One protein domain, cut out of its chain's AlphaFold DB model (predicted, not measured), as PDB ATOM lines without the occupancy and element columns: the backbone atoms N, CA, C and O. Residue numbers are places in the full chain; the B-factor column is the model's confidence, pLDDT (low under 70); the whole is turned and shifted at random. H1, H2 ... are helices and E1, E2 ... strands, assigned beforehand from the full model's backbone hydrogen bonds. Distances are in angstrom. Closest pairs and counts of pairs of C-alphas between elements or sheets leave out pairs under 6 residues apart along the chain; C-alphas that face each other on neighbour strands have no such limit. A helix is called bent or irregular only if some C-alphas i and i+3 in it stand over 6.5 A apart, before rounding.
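Overview. This is residues 22 to 133 of the 134 residues of an uncharacterized protein of Fusarium oxysporum f. sp. vasinfectum 25433 (UniProt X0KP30). The model is an elongated chain of two lobes set end to end: a three-stranded sheet of E1, E2 and E3 with H1, sharply kinked, over one face, and a smaller, strongly twisted sheet of E4, E5 and E6 with the short H3 beside its strands. H1 lies nearest to the mean of the C-alphas, and the short H2 lies on the way between the lobes. The printed part has 112 residues, in the order E1 E2 E3 H1 H2 E4 E5 E6 H3; the class is mixed, helices and strands, and both sheets are antiparallel, ordered E1 E2 E3 and E4 E5 E6. The whole is only just compact, close to loose, with a radius of gyration of the C-alphas of 15.8 A, and spans 54 by 28 by 27 A.

Arrangement. Begin with E1, residues 26 to 33, and E2, residues 42 to 51, an antiparallel hairpin; look for N 31 and O 44, 2.8 A apart. E3, residues 54 to 61, completes a meander, each strand the antiparallel neighbour of the one before; N 47 and O 58 are 2.9 A apart. E2 bends by 70 degrees at residue 48. H1, residues 62 to 79, is on this sheet in two layers, helix on one face, at a height over the sheet of 8.1 A, over E1 and E2. On the local plane it stands at 82 degrees to E1, across the strands. Its closest C-alphas to E2 are Glu 62 and Ala 44, 5.6 A. H1 is irregular, with C-alphas 68 and 71 9.2 A apart and a kink of 126 degrees near residue 69. H2, residues 88 to 91, only grazes this sheet. A second meander follows: E4, residues 95 to 102, E5, residues 109 to 115, and E6, residues 126 to 129. Look for N 98 and O 112, 2.9 A apart, and N 111 and O 128, 2.8 A apart. H3, residues 130 to 133, stands at this sheet's level; its closest C-alphas to E5 are Glu 130 and Thr 109, 5.5 A. E1 and E4, for instance, are apart. In H1, 12 of 14 O i to N i+4 pairs are within hydrogen-bond range; H2 and H3 are too short for such a pair.

Along the chain. Find C-alpha 26 at (30.880, -34.894, -21.317), where E1 begins its 20.9 A. E2 is 24.2 A long, E3 21.1 A, H1 15.6 A, E4 19.1 A and E5 18.3 A. H3 ends at C-alpha 133, (24.215, -56.500, -1.385).

Size, cuts and confidence. The C-alphas of Lys 53 and Ser 105, the two farthest apart, are 55.3 A apart. The printed part has no cut and no long link. Residues 35 to 40, 106 and 122 to 125 have pLDDT under 70.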
ATOM      1  N   ARG A  22      21.146 -32.128 -19.738       81.06
ATOM      2  CA  ARG A  22      20.897 -32.584 -21.113       81.06
ATOM      3  C   ARG A  22      21.786 -33.783 -21.479       81.06
ATOM      4  O   ARG A  22      22.958 -33.760 -21.112       81.06
ATOM      5  N   PRO A  23      21.299 -34.750 -22.286       78.81
ATOM      6  CA  PRO A  23      22.046 -35.964 -22.644       78.81
ATOM      7  C   PRO A  23      23.436 -35.714 -23.250       78.81
ATOM      8  O   PRO A  23      24.332 -36.532 -23.086       78.81
ATOM      9  N   ASN A  24      23.666 -34.563 -23.889       84.75
ATOM     10  CA  ASN A  24      24.951 -34.192 -24.501       84.75
ATOM     11  C   ASN A  24      25.995 -33.672 -23.489       84.75
ATOM     12  O   ASN A  24      26.689 -32.691 -23.762       84.75
ATOM     13  N   PHE A  25      26.084 -34.284 -22.311       89.38
ATOM     14  CA  PHE A  25      27.144 -34.002 -21.347       89.38
ATOM     15  C   PHE A  25      28.420 -34.795 -21.675       89.38
ATOM     16  O   PHE A  25      28.378 -35.836 -22.330       89.38
ATOM     17  N   LEU A  26      29.557 -34.298 -21.203       92.25
ATOM     18  CA  LEU A  26      30.880 -34.894 -21.317       92.25
ATOM     19  C   LEU A  26      31.365 -35.313 -19.930       92.25
ATOM     20  O   LEU A  26      31.303 -34.524 -18.989       92.25
ATOM     21  N   ILE A  27      31.907 -36.524 -19.829       94.00
ATOM     22  CA  ILE A  27      32.663 -36.977 -18.659       94.00
ATOM     23  C   ILE A  27      34.131 -36.627 -18.904       94.00
ATOM     24  O   ILE A  27      34.730 -37.090 -19.875       94.00
ATOM     25  N   SER A  28      34.706 -35.775 -18.059       91.94
ATOM     26  CA  SER A  28      36.048 -35.215 -18.295       91.94
ATOM     27  C   SER A  28      37.130 -35.814 -17.396       91.94
ATOM     28  O   SER A  28      38.269 -35.972 -17.830       91.94
ATOM     29  N   LYS A  29      36.787 -36.152 -16.150       92.81
ATOM     30  CA  LYS A  29      37.695 -36.737 -15.156       92.81
ATOM     31  C   LYS A  29      36.913 -37.455 -14.062       92.81
ATOM     32  O   LYS A  29      35.714 -37.234 -13.902       92.81
ATOM     33  N   HIS A  30      37.621 -38.276 -13.293       92.44
ATOM     34  CA  HIS A  30      37.076 -39.026 -12.171       92.44
ATOM     35  C   HIS A  30      37.916 -38.811 -10.910       92.44
ATOM     36  O   HIS A  30      39.097 -38.466 -10.987       92.44
ATOM     37  N   LYS A  31      37.290 -39.014  -9.755       89.69
ATOM     38  CA  LYS A  31      37.937 -39.161  -8.453       89.69
ATOM     39  C   LYS A  31      37.445 -40.454  -7.831       89.69
ATOM     40  O   LYS A  31      36.261 -40.761  -7.918       89.69
ATOM     41  N   ILE A  32      38.366 -41.181  -7.222       86.62
ATOM     42  CA  ILE A  32      38.087 -42.417  -6.504       86.62
ATOM     43  C   ILE A  32      38.311 -42.087  -5.039       86.62
ATOM     44  O   ILE A  32      39.416 -41.679  -4.676       86.62
ATOM     45  N   ASP A  33      37.276 -42.228  -4.228       80.06
ATOM     46  CA  ASP A  33      37.389 -42.095  -2.784       80.06
ATOM     47  C   ASP A  33      37.081 -43.451  -2.161       80.06
ATOM     48  O   ASP A  33      35.938 -43.903  -2.156       80.06
ATOM     49  N   LEU A  34      38.129 -44.121  -1.685       71.38
ATOM     50  CA  LEU A  34      38.023 -45.426  -1.035       71.38
ATOM     51  C   LEU A  34      37.842 -45.309   0.488       71.38
ATOM     52  O   LEU A  34      37.680 -46.325   1.156       71.38
ATOM     53  N   ALA A  35      37.903 -44.093   1.041       60.66
ATOM     54  CA  ALA A  35      38.023 -43.836   2.475       60.66
ATOM     55  C   ALA A  35      36.746 -43.263   3.116       60.66
ATOM     56  O   ALA A  35      36.753 -42.979   4.315       60.66
ATOM     57  N   SER A  36      35.655 -43.077   2.360       56.22
ATOM     58  CA  SER A  36      34.420 -42.478   2.884       56.22
ATOM     59  C   SER A  36      33.789 -43.345   3.982       56.22
ATOM     60  O   SER A  36      33.083 -44.325   3.743       56.22
ATOM     61  N   HIS A  37      34.044 -42.929   5.221       45.31
ATOM     62  CA  HIS A  37      33.695 -43.601   6.473       45.31
ATOM     63  C   HIS A  37      32.177 -43.641   6.769       45.31
ATOM     64  O   HIS A  37      31.773 -44.225   7.774       45.31
ATOM     65  N   GLN A  38      31.340 -43.016   5.922       54.00
ATOM     66  CA  GLN A  38      29.873 -42.960   6.067       54.00
ATOM     67  C   GLN A  38      29.090 -43.539   4.878       54.00
ATOM     68  O   GLN A  38      27.956 -43.969   5.070       54.00
ATOM     69  N   HIS A  39      29.671 -43.582   3.673       55.94
ATOM     70  CA  HIS A  39      28.970 -44.038   2.460       55.94
ATOM     71  C   HIS A  39      29.709 -45.137   1.687       55.94
ATOM     72  O   HIS A  39      29.237 -45.570   0.638       55.94
ATOM     73  N   GLY A  40      30.833 -45.623   2.224       69.50
ATOM     74  CA  GLY A  40      31.663 -46.619   1.563       69.50
ATOM     75  C   GLY A  40      32.440 -46.043   0.373       69.50
ATOM     76  O   GLY A  40      32.311 -44.861   0.042       69.50
ATOM     77  N   PRO A  41      33.288 -46.863  -0.260       76.19
ATOM     78  CA  PRO A  41      34.059 -46.453  -1.422       76.19
ATOM     79  C   PRO A  41      33.133 -46.030  -2.571       76.19
ATOM     80  O   PRO A  41      32.176 -46.739  -2.887       76.19
ATOM     81  N   PHE A  42      33.427 -44.897  -3.211       81.25
ATOM     82  CA  PHE A  42      32.647 -44.389  -4.340       81.25
ATOM     83  C   PHE A  42      33.525 -43.745  -5.419       81.25
ATOM     84  O   PHE A  42      34.681 -43.363  -5.197       81.25
ATOM     85  N   VAL A  43      32.956 -43.611  -6.619       87.94
ATOM     86  CA  VAL A  43      33.578 -42.902  -7.739       87.94
ATOM     87  C   VAL A  43      32.743 -41.678  -8.083       87.94
ATOM     88  O   VAL A  43      31.561 -41.776  -8.409       87.94
ATOM     89  N   ALA A  44      33.386 -40.514  -8.063       89.69
ATOM     90  CA  ALA A  44      32.802 -39.269  -8.535       89.69
ATOM     91  C   ALA A  44      33.289 -38.953  -9.950       89.69
ATOM     92  O   ALA A  44      34.486 -39.018 -10.240       89.69
ATOM     93  N   LEU A  45      32.376 -38.527 -10.816       91.75
ATOM     94  CA  LEU A  45      32.657 -38.098 -12.182       91.75
ATOM     95  C   LEU A  45      32.432 -36.595 -12.316       91.75
ATOM     96  O   LEU A  45      31.411 -36.076 -11.875       91.75
ATOM     97  N   PHE A  46      33.375 -35.889 -12.942       92.06
ATOM     98  CA  PHE A  46      33.192 -34.480 -13.280       92.06
ATOM     99  C   PHE A  46      32.558 -34.361 -14.659       92.06
ATOM    100  O   PHE A  46      33.179 -34.688 -15.683       92.06
ATOM    101  N   LEU A  47      31.325 -33.872 -14.670       92.69
ATOM    102  CA  LEU A  47      30.544 -33.678 -15.874       92.69
ATOM    103  C   LEU A  47      30.598 -32.234 -16.336       92.69
ATOM    104  O   LEU A  47      30.570 -31.309 -15.529       92.69
ATOM    105  N   GLN A  48      30.607 -32.061 -17.651       91.38
ATOM    106  CA  GLN A  48      30.432 -30.776 -18.313       91.38
ATOM    107  C   GLN A  48      29.292 -30.900 -19.312       91.38
ATOM    108  O   GLN A  48      29.310 -31.758 -20.188       91.38
ATOM    109  N   GLY A  49      28.275 -30.060 -19.199       88.12
ATOM    110  CA  GLY A  49      27.095 -30.163 -20.040       88.12
ATOM    111  C   GLY A  49      26.248 -28.907 -20.013       88.12
ATOM    112  O   GLY A  49      26.732 -27.783 -19.853       88.12
ATOM    113  N   ARG A  50      24.945 -29.101 -20.208       84.44
ATOM    114  CA  ARG A  50      23.962 -28.026 -20.119       84.44
ATOM    115  C   ARG A  50      22.810 -28.451 -19.236       84.44
ATOM    116  O   ARG A  50      22.231 -29.511 -19.461       84.44
ATOM    117  N   LYS A  51      22.448 -27.580 -18.303       81.44
ATOM    118  CA  LYS A  51      21.200 -27.654 -17.553       81.44
ATOM    119  C   LYS A  51      20.284 -26.575 -18.124       81.44
ATOM    120  O   LYS A  51      20.590 -25.386 -18.044       81.44
ATOM    121  N   SER A  52      19.213 -26.981 -18.807       79.81
ATOM    122  CA  SER A  52      18.391 -26.066 -19.618       79.81
ATOM    123  C   SER A  52      19.234 -25.275 -20.652       79.81
ATOM    124  O   SER A  52      19.896 -25.887 -21.497       79.81
ATOM    125  N   LYS A  53      19.211 -23.932 -20.627       79.56
ATOM    126  CA  LYS A  53      19.990 -23.044 -21.515       79.56
ATOM    127  C   LYS A  53      21.381 -22.685 -20.972       79.56
ATOM    128  O   LYS A  53      22.167 -22.089 -21.706       79.56
ATOM    129  N   THR A  54      21.708 -23.064 -19.740       83.06
ATOM    130  CA  THR A  54      22.944 -22.643 -19.068       83.06
ATOM    131  C   THR A  54      23.987 -23.754 -19.118       83.06
ATOM    132  O   THR A  54      23.657 -24.943 -19.045       83.06
ATOM    133  N   ARG A  55      25.266 -23.380 -19.255       85.00
ATOM    134  CA  ARG A  55      26.371 -24.322 -19.034       85.00
ATOM    135  C   ARG A  55      26.314 -24.820 -17.594       85.00
ATOM    136  O   ARG A  55      26.023 -24.049 -16.685       85.00
ATOM    137  N   TRP A  56      26.574 -26.102 -17.415       85.56
ATOM    138  CA  TRP A  56      26.584 -26.727 -16.105       85.56
ATOM    139  C   TRP A  56      27.792 -27.643 -15.999       85.56
ATOM    140  O   TRP A  56      28.066 -28.411 -16.921       85.56
ATOM    141  N   GLU A  57      28.496 -27.542 -14.879       91.06
ATOM    142  CA  GLU A  57      29.616 -28.407 -14.545       91.06
ATOM    143  C   GLU A  57      29.493 -28.829 -13.085       91.06
ATOM    144  O   GLU A  57      29.096 -28.026 -12.236       91.06
ATOM    145  N   GLY A  58      29.811 -30.083 -12.786       89.31
ATOM    146  CA  GLY A  58      29.631 -30.605 -11.440       89.31
ATOM    147  C   GLY A  58      30.213 -31.994 -11.255       89.31
ATOM    148  O   GLY A  58      30.391 -32.746 -12.212       89.31
ATOM    149  N   TRP A  59      30.515 -32.320 -10.001       89.88
ATOM    150  CA  TRP A  59      30.809 -33.687  -9.593       89.88
ATOM    151  C   TRP A  59      29.501 -34.413  -9.321       89.88
ATOM    152  O   TRP A  59      28.642 -33.890  -8.613       89.88
ATOM    153  N   VAL A  60      29.364 -35.613  -9.868       88.12
ATOM    154  CA  VAL A  60      28.226 -36.494  -9.609       88.12
ATOM    155  C   VAL A  60      28.719 -37.878  -9.250       88.12
ATOM    156  O   VAL A  60      29.798 -38.288  -9.688       88.12
ATOM    157  N   ASP A  61      27.915 -38.593  -8.471       87.06
ATOM    158  CA  ASP A  61      28.130 -40.017  -8.278       87.06
ATOM    159  C   ASP A  61      27.986 -40.729  -9.620       87.06
ATOM    160  O   ASP A  61      27.079 -40.465 -10.419       87.06
ATOM    161  N   GLU A  62      28.918 -41.625  -9.873       89.44
ATOM    162  CA  GLU A  62      28.926 -42.441 -11.060       89.44
ATOM    163  C   GLU A  62      27.638 -43.245 -11.270       89.44
ATOM    164  O   GLU A  62      27.216 -43.421 -12.416       89.44
ATOM    165  N   ARG A  63      26.997 -43.709 -10.195       86.25
ATOM    166  CA  ARG A  63      25.741 -44.457 -10.267       86.25
ATOM    167  C   ARG A  63      24.673 -43.686 -11.033       86.25
ATOM    168  O   ARG A  63      24.010 -44.262 -11.890       86.25
ATOM    169  N   PHE A  64      24.567 -42.376 -10.805       86.69
ATOM    170  CA  PHE A  64      23.608 -41.535 -11.522       86.69
ATOM    171  C   PHE A  64      23.920 -41.434 -13.015       86.69
ATOM    172  O   PHE A  64      23.015 -41.287 -13.834       86.69
ATOM    173  N   VAL A  65      25.201 -41.493 -13.386       89.81
ATOM    174  CA  VAL A  65      25.608 -41.499 -14.793       89.81
ATOM    175  C   VAL A  65      25.273 -42.840 -15.428       89.81
ATOM    176  O   VAL A  65      24.752 -42.855 -16.535       89.81
ATOM    177  N   HIS A  66      25.514 -43.943 -14.720       89.06
ATOM    178  CA  HIS A  66      25.189 -45.284 -15.194       89.06
ATOM    179  C   HIS A  66      23.687 -45.464 -15.430       89.06
ATOM    180  O   HIS A  66      23.287 -45.891 -16.507       89.06
ATOM    181  N   GLU A  67      22.857 -45.090 -14.453       86.25
ATOM    182  CA  GLU A  67      21.394 -45.198 -14.548       86.25
ATOM    183  C   GLU A  67      20.818 -44.316 -15.669       86.25
ATOM    184  O   GLU A  67      19.798 -44.658 -16.265       86.25
ATOM    185  N   ARG A  68      21.470 -43.189 -15.985       86.94
ATOM    186  CA  ARG A  68      21.005 -42.258 -17.025       86.94
ATOM    187  C   ARG A  68      21.524 -42.582 -18.425       86.94
ATOM    188  O   ARG A  68      20.794 -42.391 -19.393       86.94
ATOM    189  N   ASP A  69      22.796 -42.946 -18.551       89.38
ATOM    190  CA  ASP A  69      23.491 -43.151 -19.825       89.38
ATOM    191  C   ASP A  69      24.687 -44.101 -19.635       89.38
ATOM    192  O   ASP A  69      25.857 -43.696 -19.620       89.38
ATOM    193  N   GLU A  70      24.371 -45.389 -19.473       89.81
ATOM    194  CA  GLU A  70      25.350 -46.472 -19.339       89.81
ATOM    195  C   GLU A  70      26.392 -46.428 -20.463       89.81
ATOM    196  O   GLU A  70      27.593 -46.472 -20.198       89.81
ATOM    197  N   ALA A  71      25.958 -46.271 -21.717       90.56
ATOM    198  CA  ALA A  71      26.847 -46.273 -22.875       90.56
ATOM    199  C   ALA A  71      27.933 -45.192 -22.773       90.56
ATOM    200  O   ALA A  71      29.111 -45.457 -23.040       90.56
ATOM    201  N   LYS A  72      27.571 -43.979 -22.336       91.94
ATOM    202  CA  LYS A  72      28.540 -42.895 -22.136       91.94
ATOM    203  C   LYS A  72      29.506 -43.187 -20.989       91.94
ATOM    204  O   LYS A  72      30.691 -42.861 -21.103       91.94
ATOM    205  N   LEU A  73      29.033 -43.815 -19.912       92.38
ATOM    206  CA  LEU A  73      29.899 -44.230 -18.810       92.38
ATOM    207  C   LEU A  73      30.907 -45.301 -19.245       92.38
ATOM    208  O   LEU A  73      32.101 -45.168 -18.973       92.38
ATOM    209  N   LEU A  74      30.445 -46.336 -19.949       91.38
ATOM    210  CA  LEU A  74      31.303 -47.415 -20.445       91.38
ATOM    211  C   LEU A  74      32.357 -46.882 -21.420       91.38
ATOM    212  O   LEU A  74      33.538 -47.199 -21.280       91.38
ATOM    213  N   ALA A  75      31.963 -46.002 -22.345       92.62
ATOM    214  CA  ALA A  75      32.889 -45.358 -23.274       92.62
ATOM    215  C   ALA A  75      33.961 -44.529 -22.548       92.62
ATOM    216  O   ALA A  75      35.134 -44.533 -22.936       92.62
ATOM    217  N   TYR A  76      33.586 -43.828 -21.473       93.38
ATOM    218  CA  TYR A  76      34.542 -43.093 -20.650       93.38
ATOM    219  C   TYR A  76      35.540 -44.026 -19.960       93.38
ATOM    220  O   TYR A  76      36.744 -43.781 -20.042       93.38
ATOM    221  N   TRP A  77      35.071 -45.110 -19.333       91.81
ATOM    222  CA  TRP A  77      35.968 -46.085 -18.712       91.81
ATOM    223  C   TRP A  77      36.907 -46.722 -19.717       91.81
ATOM    224  O   TRP A  77      38.108 -46.770 -19.465       91.81
ATOM    225  N   GLN A  78      36.394 -47.130 -20.875       90.38
ATOM    226  CA  GLN A  78      37.211 -47.664 -21.959       90.38
ATOM    227  C   GLN A  78      38.318 -46.678 -22.361       90.38
ATOM    228  O   GLN A  78      39.475 -47.070 -22.497       90.38
ATOM    229  N   LYS A  79      37.996 -45.381 -22.468       90.88
ATOM    230  CA  LYS A  79      38.967 -44.329 -22.798       90.88
ATOM    231  C   LYS A  79      40.077 -44.178 -21.751       90.88
ATOM    232  O   LYS A  79      41.205 -43.866 -22.120       90.88
ATOM    233  N   VAL A  80      39.782 -44.365 -20.463       89.44
ATOM    234  CA  VAL A  80      40.766 -44.194 -19.372       89.44
ATOM    235  C   VAL A  80      41.484 -45.494 -18.979       89.44
ATOM    236  O   VAL A  80      42.136 -45.534 -17.935       89.44
ATOM    237  N   GLY A  81      41.404 -46.534 -19.818       84.06
ATOM    238  CA  GLY A  81      42.107 -47.811 -19.633       84.06
ATOM    239  C   GLY A  81      41.272 -48.917 -18.983       84.06
ATOM    240  O   GLY A  81      41.807 -49.967 -18.649       84.06
ATOM    241  N   GLY A  82      39.969 -48.701 -18.827       83.06
ATOM    242  CA  GLY A  82      39.039 -49.632 -18.202       83.06
ATOM    243  C   GLY A  82      38.938 -49.447 -16.690       83.06
ATOM    244  O   GLY A  82      39.827 -48.910 -16.025       83.06
ATOM    245  N   ARG A  83      37.818 -49.906 -16.137       82.88
ATOM    246  CA  ARG A  83      37.552 -49.847 -14.699       82.88
ATOM    247  C   ARG A  83      38.366 -50.882 -13.914       82.88
ATOM    248  O   ARG A  83      38.865 -50.578 -12.830       82.88
ATOM    249  N   ASP A  84      38.573 -52.061 -14.496       76.31
ATOM    250  CA  ASP A  84      39.375 -53.138 -13.899       76.31
ATOM    251  C   ASP A  84      40.852 -52.768 -13.754       76.31
ATOM    252  O   ASP A  84      41.484 -53.139 -12.767       76.31
ATOM    253  N   ALA A  85      41.395 -51.948 -14.662       71.94
ATOM    254  CA  ALA A  85      42.768 -51.445 -14.561       71.94
ATOM    255  C   ALA A  85      43.010 -50.586 -13.305       71.94
ATOM    256  O   ALA A  85      44.153 -50.301 -12.948       71.94
ATOM    257  N   LYS A  86      41.937 -50.155 -12.632       71.00
ATOM    258  CA  LYS A  86      41.971 -49.428 -11.358       71.00
ATOM    259  C   LYS A  86      41.638 -50.316 -10.151       71.00
ATOM    260  O   LYS A  86      41.476 -49.780  -9.059       71.00
ATOM    261  N   CYS A  87      41.498 -51.634 -10.337       74.25
ATOM    262  CA  CYS A  87      41.077 -52.604  -9.313       74.25
ATOM    263  C   CYS A  87      39.766 -52.211  -8.602       74.25
ATOM    264  O   CYS A  87      39.530 -52.551  -7.444       74.25
ATOM    265  N   LEU A  88      38.898 -51.466  -9.297       78.88
ATOM    266  CA  LEU A  88      37.699 -50.878  -8.699       78.88
ATOM    267  C   LEU A  88      36.585 -51.889  -8.453       78.88
ATOM    268  O   LEU A  88      35.678 -51.587  -7.687       78.88
ATOM    269  N   ARG A  89      36.628 -53.065  -9.085       74.81
ATOM    270  CA  ARG A  89      35.632 -54.115  -8.855       74.81
ATOM    271  C   ARG A  89      35.601 -54.560  -7.397       74.81
ATOM    272  O   ARG A  89      34.521 -54.683  -6.835       74.81
ATOM    273  N   ASP A  90      36.777 -54.732  -6.804       76.38
ATOM    274  CA  ASP A  90      36.919 -55.185  -5.421       76.38
ATOM    275  C   ASP A  90      36.949 -54.002  -4.450       76.38
ATOM    276  O   ASP A  90      36.360 -54.061  -3.373       76.38
ATOM    277  N   ALA A  91      37.593 -52.899  -4.847       75.44
ATOM    278  CA  ALA A  91      37.753 -51.725  -3.993       75.44
ATOM    279  C   ALA A  91      36.491 -50.850  -3.899       75.44
ATOM    280  O   ALA A  91      36.326 -50.140  -2.917       75.44
ATOM    281  N   CYS A  92      35.620 -50.865  -4.913       78.12
ATOM    282  CA  CYS A  92      34.416 -50.036  -5.000       78.12
ATOM    283  C   CYS A  92      33.283 -50.806  -5.715       78.12
ATOM    284  O   CYS A  92      32.917 -50.462  -6.849       78.12
ATOM    285  N   PRO A  93      32.721 -51.857  -5.085       76.81
ATOM    286  CA  PRO A  93      31.771 -52.772  -5.711       76.81
ATOM    287  C   PRO A  93      30.350 -52.182  -5.756       76.81
ATOM    288  O   PRO A  93      29.399 -52.753  -5.219       76.81
ATOM    289  N   LEU A  94      30.195 -51.011  -6.372       80.50
ATOM    290  CA  LEU A  94      28.896 -50.368  -6.536       80.50
ATOM    291  C   LEU A  94      28.018 -51.190  -7.484       80.50
ATOM    292  O   LEU A  94      28.476 -51.646  -8.537       80.50
ATOM    293  N   ARG A  95      26.750 -51.375  -7.109       84.38
ATOM    294  CA  ARG A  95      25.811 -52.268  -7.794       84.38
ATOM    295  C   ARG A  95      24.439 -51.627  -7.952       84.38
ATOM    296  O   ARG A  95      23.987 -50.893  -7.074       84.38
ATOM    297  N   ILE A  96      23.762 -51.971  -9.042       82.19
ATOM    298  CA  ILE A  96      22.343 -51.696  -9.268       82.19
ATOM    299  C   ILE A  96      21.597 -53.021  -9.153       82.19
ATOM    300  O   ILE A  96      21.963 -54.000  -9.803       82.19
ATOM    301  N   VAL A  97      20.574 -53.055  -8.302       83.62
ATOM    302  CA  VAL A  97      19.721 -54.228  -8.083       83.62
ATOM    303  C   VAL A  97      18.540 -54.165  -9.046       83.62
ATOM    304  O   VAL A  97      17.769 -53.210  -9.005       83.62
ATOM    305  N   TYR A  98      18.368 -55.197  -9.870       82.38
ATOM    306  CA  TYR A  98      17.264 -55.279 -10.838       82.38
ATOM    307  C   TYR A  98      16.126 -56.181 -10.382       82.38
ATOM    308  O   TYR A  98      14.964 -55.937 -10.696       82.38
ATOM    309  N   ALA A  99      16.455 -57.252  -9.667       83.31
ATOM    310  CA  ALA A  99      15.483 -58.244  -9.241       83.31
ATOM    311  C   ALA A  99      15.945 -58.922  -7.958       83.31
ATOM    312  O   ALA A  99      17.133 -58.926  -7.639       83.31
ATOM    313  N   HIS A 100      15.005 -59.546  -7.259       87.12
ATOM    314  CA  HIS A 100      15.294 -60.435  -6.146       87.12
ATOM    315  C   HIS A 100      14.544 -61.754  -6.326       87.12
ATOM    316  O   HIS A 100      13.485 -61.801  -6.954       87.12
ATOM    317  N   ARG A 101      15.093 -62.837  -5.780       85.69
ATOM    318  CA  ARG A 101      14.448 -64.151  -5.733       85.69
ATOM    319  C   ARG A 101      14.778 -64.849  -4.423       85.69
ATOM    320  O   ARG A 101      15.848 -64.640  -3.857       85.69
ATOM    321  N   ARG A 102      13.886 -65.723  -3.956       85.62
ATOM    322  CA  ARG A 102      14.236 -66.666  -2.886       85.62
ATOM    323  C   ARG A 102      15.061 -67.810  -3.455       85.62
ATOM    324  O   ARG A 102      14.789 -68.280  -4.560       85.62
ATOM    325  N   ARG A 103      16.052 -68.273  -2.693       80.12
ATOM    326  CA  ARG A 103      16.853 -69.438  -3.091       80.12
ATOM    327  C   ARG A 103      15.993 -70.696  -3.113       80.12
ATOM    328  O   ARG A 103      15.115 -70.867  -2.271       80.12
ATOM    329  N   GLY A 104      16.303 -71.608  -4.036       72.62
ATOM    330  CA  GLY A 104      15.613 -72.901  -4.157       72.62
ATOM    331  C   GLY A 104      15.719 -73.781  -2.905       72.62
ATOM    332  O   GLY A 104      14.858 -74.618  -2.674       72.62
ATOM    333  N   SER A 105      16.727 -73.547  -2.056       72.88
ATOM    334  CA  SER A 105      16.889 -74.195  -0.748       72.88
ATOM    335  C   SER A 105      15.940 -73.660   0.337       72.88
ATOM    336  O   SER A 105      15.952 -74.161   1.457       72.88
ATOM    337  N   GLY A 106      15.148 -72.620   0.048       67.00
ATOM    338  CA  GLY A 106      14.196 -72.016   0.983       67.00
ATOM    339  C   GLY A 106      14.813 -71.067   2.018       67.00
ATOM    340  O   GLY A 106      14.069 -70.354   2.692       67.00
ATOM    341  N   GLN A 107      16.145 -70.996   2.119       76.12
ATOM    342  CA  GLN A 107      16.855 -70.062   2.997       76.12
ATOM    343  C   GLN A 107      17.567 -68.961   2.203       76.12
ATOM    344  O   GLN A 107      18.495 -69.218   1.435       76.12
ATOM    345  N   GLY A 108      17.150 -67.719   2.455       79.94
ATOM    346  CA  GLY A 108      17.806 -66.503   1.980       79.94
ATOM    347  C   GLY A 108      17.277 -65.942   0.660       79.94
ATOM    348  O   GLY A 108      16.649 -66.633  -0.153       79.94
ATOM    349  N   THR A 109      17.573 -64.662   0.459       85.81
ATOM    350  CA  THR A 109      17.291 -63.913  -0.766       85.81
ATOM    351  C   THR A 109      18.564 -63.811  -1.608       85.81
ATOM    352  O   THR A 109      19.686 -63.762  -1.089       85.81
ATOM    353  N   GLU A 110      18.394 -63.835  -2.922       89.00
ATOM    354  CA  GLU A 110      19.410 -63.460  -3.900       89.00
ATOM    355  C   GLU A 110      18.913 -62.265  -4.698       89.00
ATOM    356  O   GLU A 110      17.720 -62.155  -4.983       89.00
ATOM    357  N   TYR A 111      19.844 -61.415  -5.102       86.50
ATOM    358  CA  TYR A 111      19.583 -60.230  -5.898       86.50
ATOM    359  C   TYR A 111      20.335 -60.319  -7.214       86.50
ATOM    360  O   TYR A 111      21.530 -60.601  -7.230       86.50
ATOM    361  N   SER A 112      19.638 -60.068  -8.316       86.50
ATOM    362  CA  SER A 112      20.273 -59.863  -9.613       86.50
ATOM    363  C   SER A 112      20.862 -58.463  -9.624       86.50
ATOM    364  O   SER A 112      20.120 -57.483  -9.485       86.50
ATOM    365  N   VAL A 113      22.184 -58.378  -9.749       86.75
ATOM    366  CA  VAL A 113      22.916 -57.114  -9.711       86.75
ATOM    367  C   VAL A 113      23.724 -56.896 -10.980       86.75
ATOM    368  O   VAL A 113      24.332 -57.828 -11.498       86.75
ATOM    369  N   GLN A 114      23.789 -55.643 -11.428       86.56
ATOM    370  CA  GLN A 114      24.816 -55.175 -12.355       86.56
ATOM    371  C   GLN A 114      25.824 -54.335 -11.585       86.56
ATOM    372  O   GLN A 114      25.448 -53.477 -10.784       86.56
ATOM    373  N   TYR A 115      27.106 -54.549 -11.850       85.94
ATOM    374  CA  TYR A 115      28.151 -53.690 -11.315       85.94
ATOM    375  C   TYR A 115      28.200 -52.369 -12.091       85.94
ATOM    376  O   TYR A 115      28.271 -52.351 -13.319       85.94
ATOM    377  N   VAL A 116      28.200 -51.251 -11.369       86.75
ATOM    378  CA  VAL A 116      28.252 -49.915 -11.970       86.75
ATOM    379  C   VAL A 116      29.538 -49.763 -12.786       86.75
ATOM    380  O   VAL A 116      30.624 -50.148 -12.359       86.75
ATOM    381  N   GLY A 117      29.413 -49.195 -13.983       85.50
ATOM    382  CA  GLY A 117      30.510 -48.983 -14.937       85.50
ATOM    383  C   GLY A 117      31.071 -50.259 -15.570       85.50
ATOM    384  O   GLY A 117      32.140 -50.199 -16.173       85.50
ATOM    385  N   TYR A 118      30.348 -51.373 -15.458       84.88
ATOM    386  CA  TYR A 118      30.555 -52.581 -16.248       84.88
ATOM    387  C   TYR A 118      29.350 -52.807 -17.163       84.88
ATOM    388  O   TYR A 118      28.238 -52.429 -16.782       84.88
ATOM    389  N   PRO A 119      29.554 -53.388 -18.356       80.62
ATOM    390  CA  PRO A 119      28.453 -53.697 -19.259       80.62
ATOM    391  C   PRO A 119      27.441 -54.632 -18.599       80.62
ATOM    392  O   PRO A 119      27.817 -55.536 -17.850       80.62
ATOM    393  N   ASN A 120      26.158 -54.430 -18.907       75.81
ATOM    394  CA  ASN A 120      25.095 -55.365 -18.543       75.81
ATOM    395  C   ASN A 120      25.117 -56.614 -19.436       75.81
ATOM    396  O   ASN A 120      24.160 -56.914 -20.151       75.81
ATOM    397  N   ASP A 121      26.237 -57.324 -19.449       73.38
ATOM    398  CA  ASP A 121      26.318 -58.645 -20.046       73.38
ATOM    399  C   ASP A 121      26.198 -59.711 -18.951       73.38
ATOM    400  O   ASP A 121      26.602 -59.533 -17.799       73.38
ATOM    401  N   GLY A 122      25.595 -60.850 -19.292       63.88
ATOM    402  CA  GLY A 122      25.393 -61.955 -18.344       63.88
ATOM    403  C   GLY A 122      26.696 -62.575 -17.819       63.88
ATOM    404  O   GLY A 122      26.647 -63.500 -17.015       63.88
ATOM    405  N   THR A 123      27.853 -62.098 -18.280       65.44
ATOM    406  CA  THR A 123      29.185 -62.448 -17.778       65.44
ATOM    407  C   THR A 123      29.573 -61.686 -16.515       65.44
ATOM    408  O   THR A 123      30.408 -62.170 -15.752       65.44
ATOM    409  N   ILE A 124      28.984 -60.511 -16.280       67.50
ATOM    410  CA  ILE A 124      29.265 -59.668 -15.109       67.50
ATOM    411  C   ILE A 124      28.033 -59.525 -14.217       67.50
ATOM    412  O   ILE A 124      28.164 -59.510 -12.989       67.50
ATOM    413  N   SER A 125      26.846 -59.436 -14.816       69.88
ATOM    414  CA  SER A 125      25.588 -59.405 -14.077       69.88
ATOM    415  C   SER A 125      25.324 -60.774 -13.453       69.88
ATOM    416  O   SER A 125      25.173 -61.773 -14.156       69.88
ATOM    417  N   GLN A 126      25.277 -60.828 -12.123       81.12
ATOM    418  CA  GLN A 126      25.187 -62.083 -11.378       81.12
ATOM    419  C   GLN A 126      24.171 -62.006 -10.241       81.12
ATOM    420  O   GLN A 126      23.822 -60.932  -9.755       81.12
ATOM    421  N   TRP A 127      23.684 -63.174  -9.826       85.38
ATOM    422  CA  TRP A 127      22.872 -63.301  -8.622       85.38
ATOM    423  C   TRP A 127      23.796 -63.314  -7.407       85.38
ATOM    424  O   TRP A 127      24.577 -64.246  -7.233       85.38
ATOM    425  N   GLU A 128      23.708 -62.285  -6.572       84.88
ATOM    426  CA  GLU A 128      24.465 -62.194  -5.327       84.88
ATOM    427  C   GLU A 128      23.562 -62.491  -4.124       84.88
ATOM    428  O   GLU A 128      22.388 -62.107  -4.110       84.88
ATOM    429  N   PRO A 129      24.088 -63.154  -3.084       85.38
ATOM    430  CA  PRO A 129      23.379 -63.313  -1.826       85.38
ATOM    431  C   PRO A 129      23.116 -61.952  -1.172       85.38
ATOM    432  O   PRO A 129      23.948 -61.051  -1.241       85.38
ATOM    433  N   GLU A 130      21.996 -61.848  -0.457       83.38
ATOM    434  CA  GLU A 130      21.615 -60.668   0.337       83.38
ATOM    435  C   GLU A 130      22.767 -60.084   1.167       83.38
ATOM    436  O   GLU A 130      23.022 -58.891   1.077       83.38
ATOM    437  N   SER A 131      23.550 -60.930   1.843       81.38
ATOM    438  CA  SER A 131      24.688 -60.535   2.691       81.38
ATOM    439  C   SER A 131      25.847 -59.826   1.975       81.38
ATOM    440  O   SER A 131      26.805 -59.422   2.625       81.38
ATOM    441  N   LYS A 132      25.847 -59.784   0.639       76.75
ATOM    442  CA  LYS A 132      26.835 -59.040  -0.162       76.75
ATOM    443  C   LYS A 132      26.269 -57.749  -0.759       76.75
ATOM    444  O   LYS A 132      27.034 -56.970  -1.333       76.75
ATOM    445  N   VAL A 133      24.950 -57.577  -0.710       75.38
ATOM    446  CA  VAL A 133      24.215 -56.500  -1.385       75.38
ATOM    447  C   VAL A 133      23.668 -55.493  -0.377       75.38
ATOM    448  O   VAL A 133      23.726 -54.298  -0.660       75.38
TER     449      VAL A 133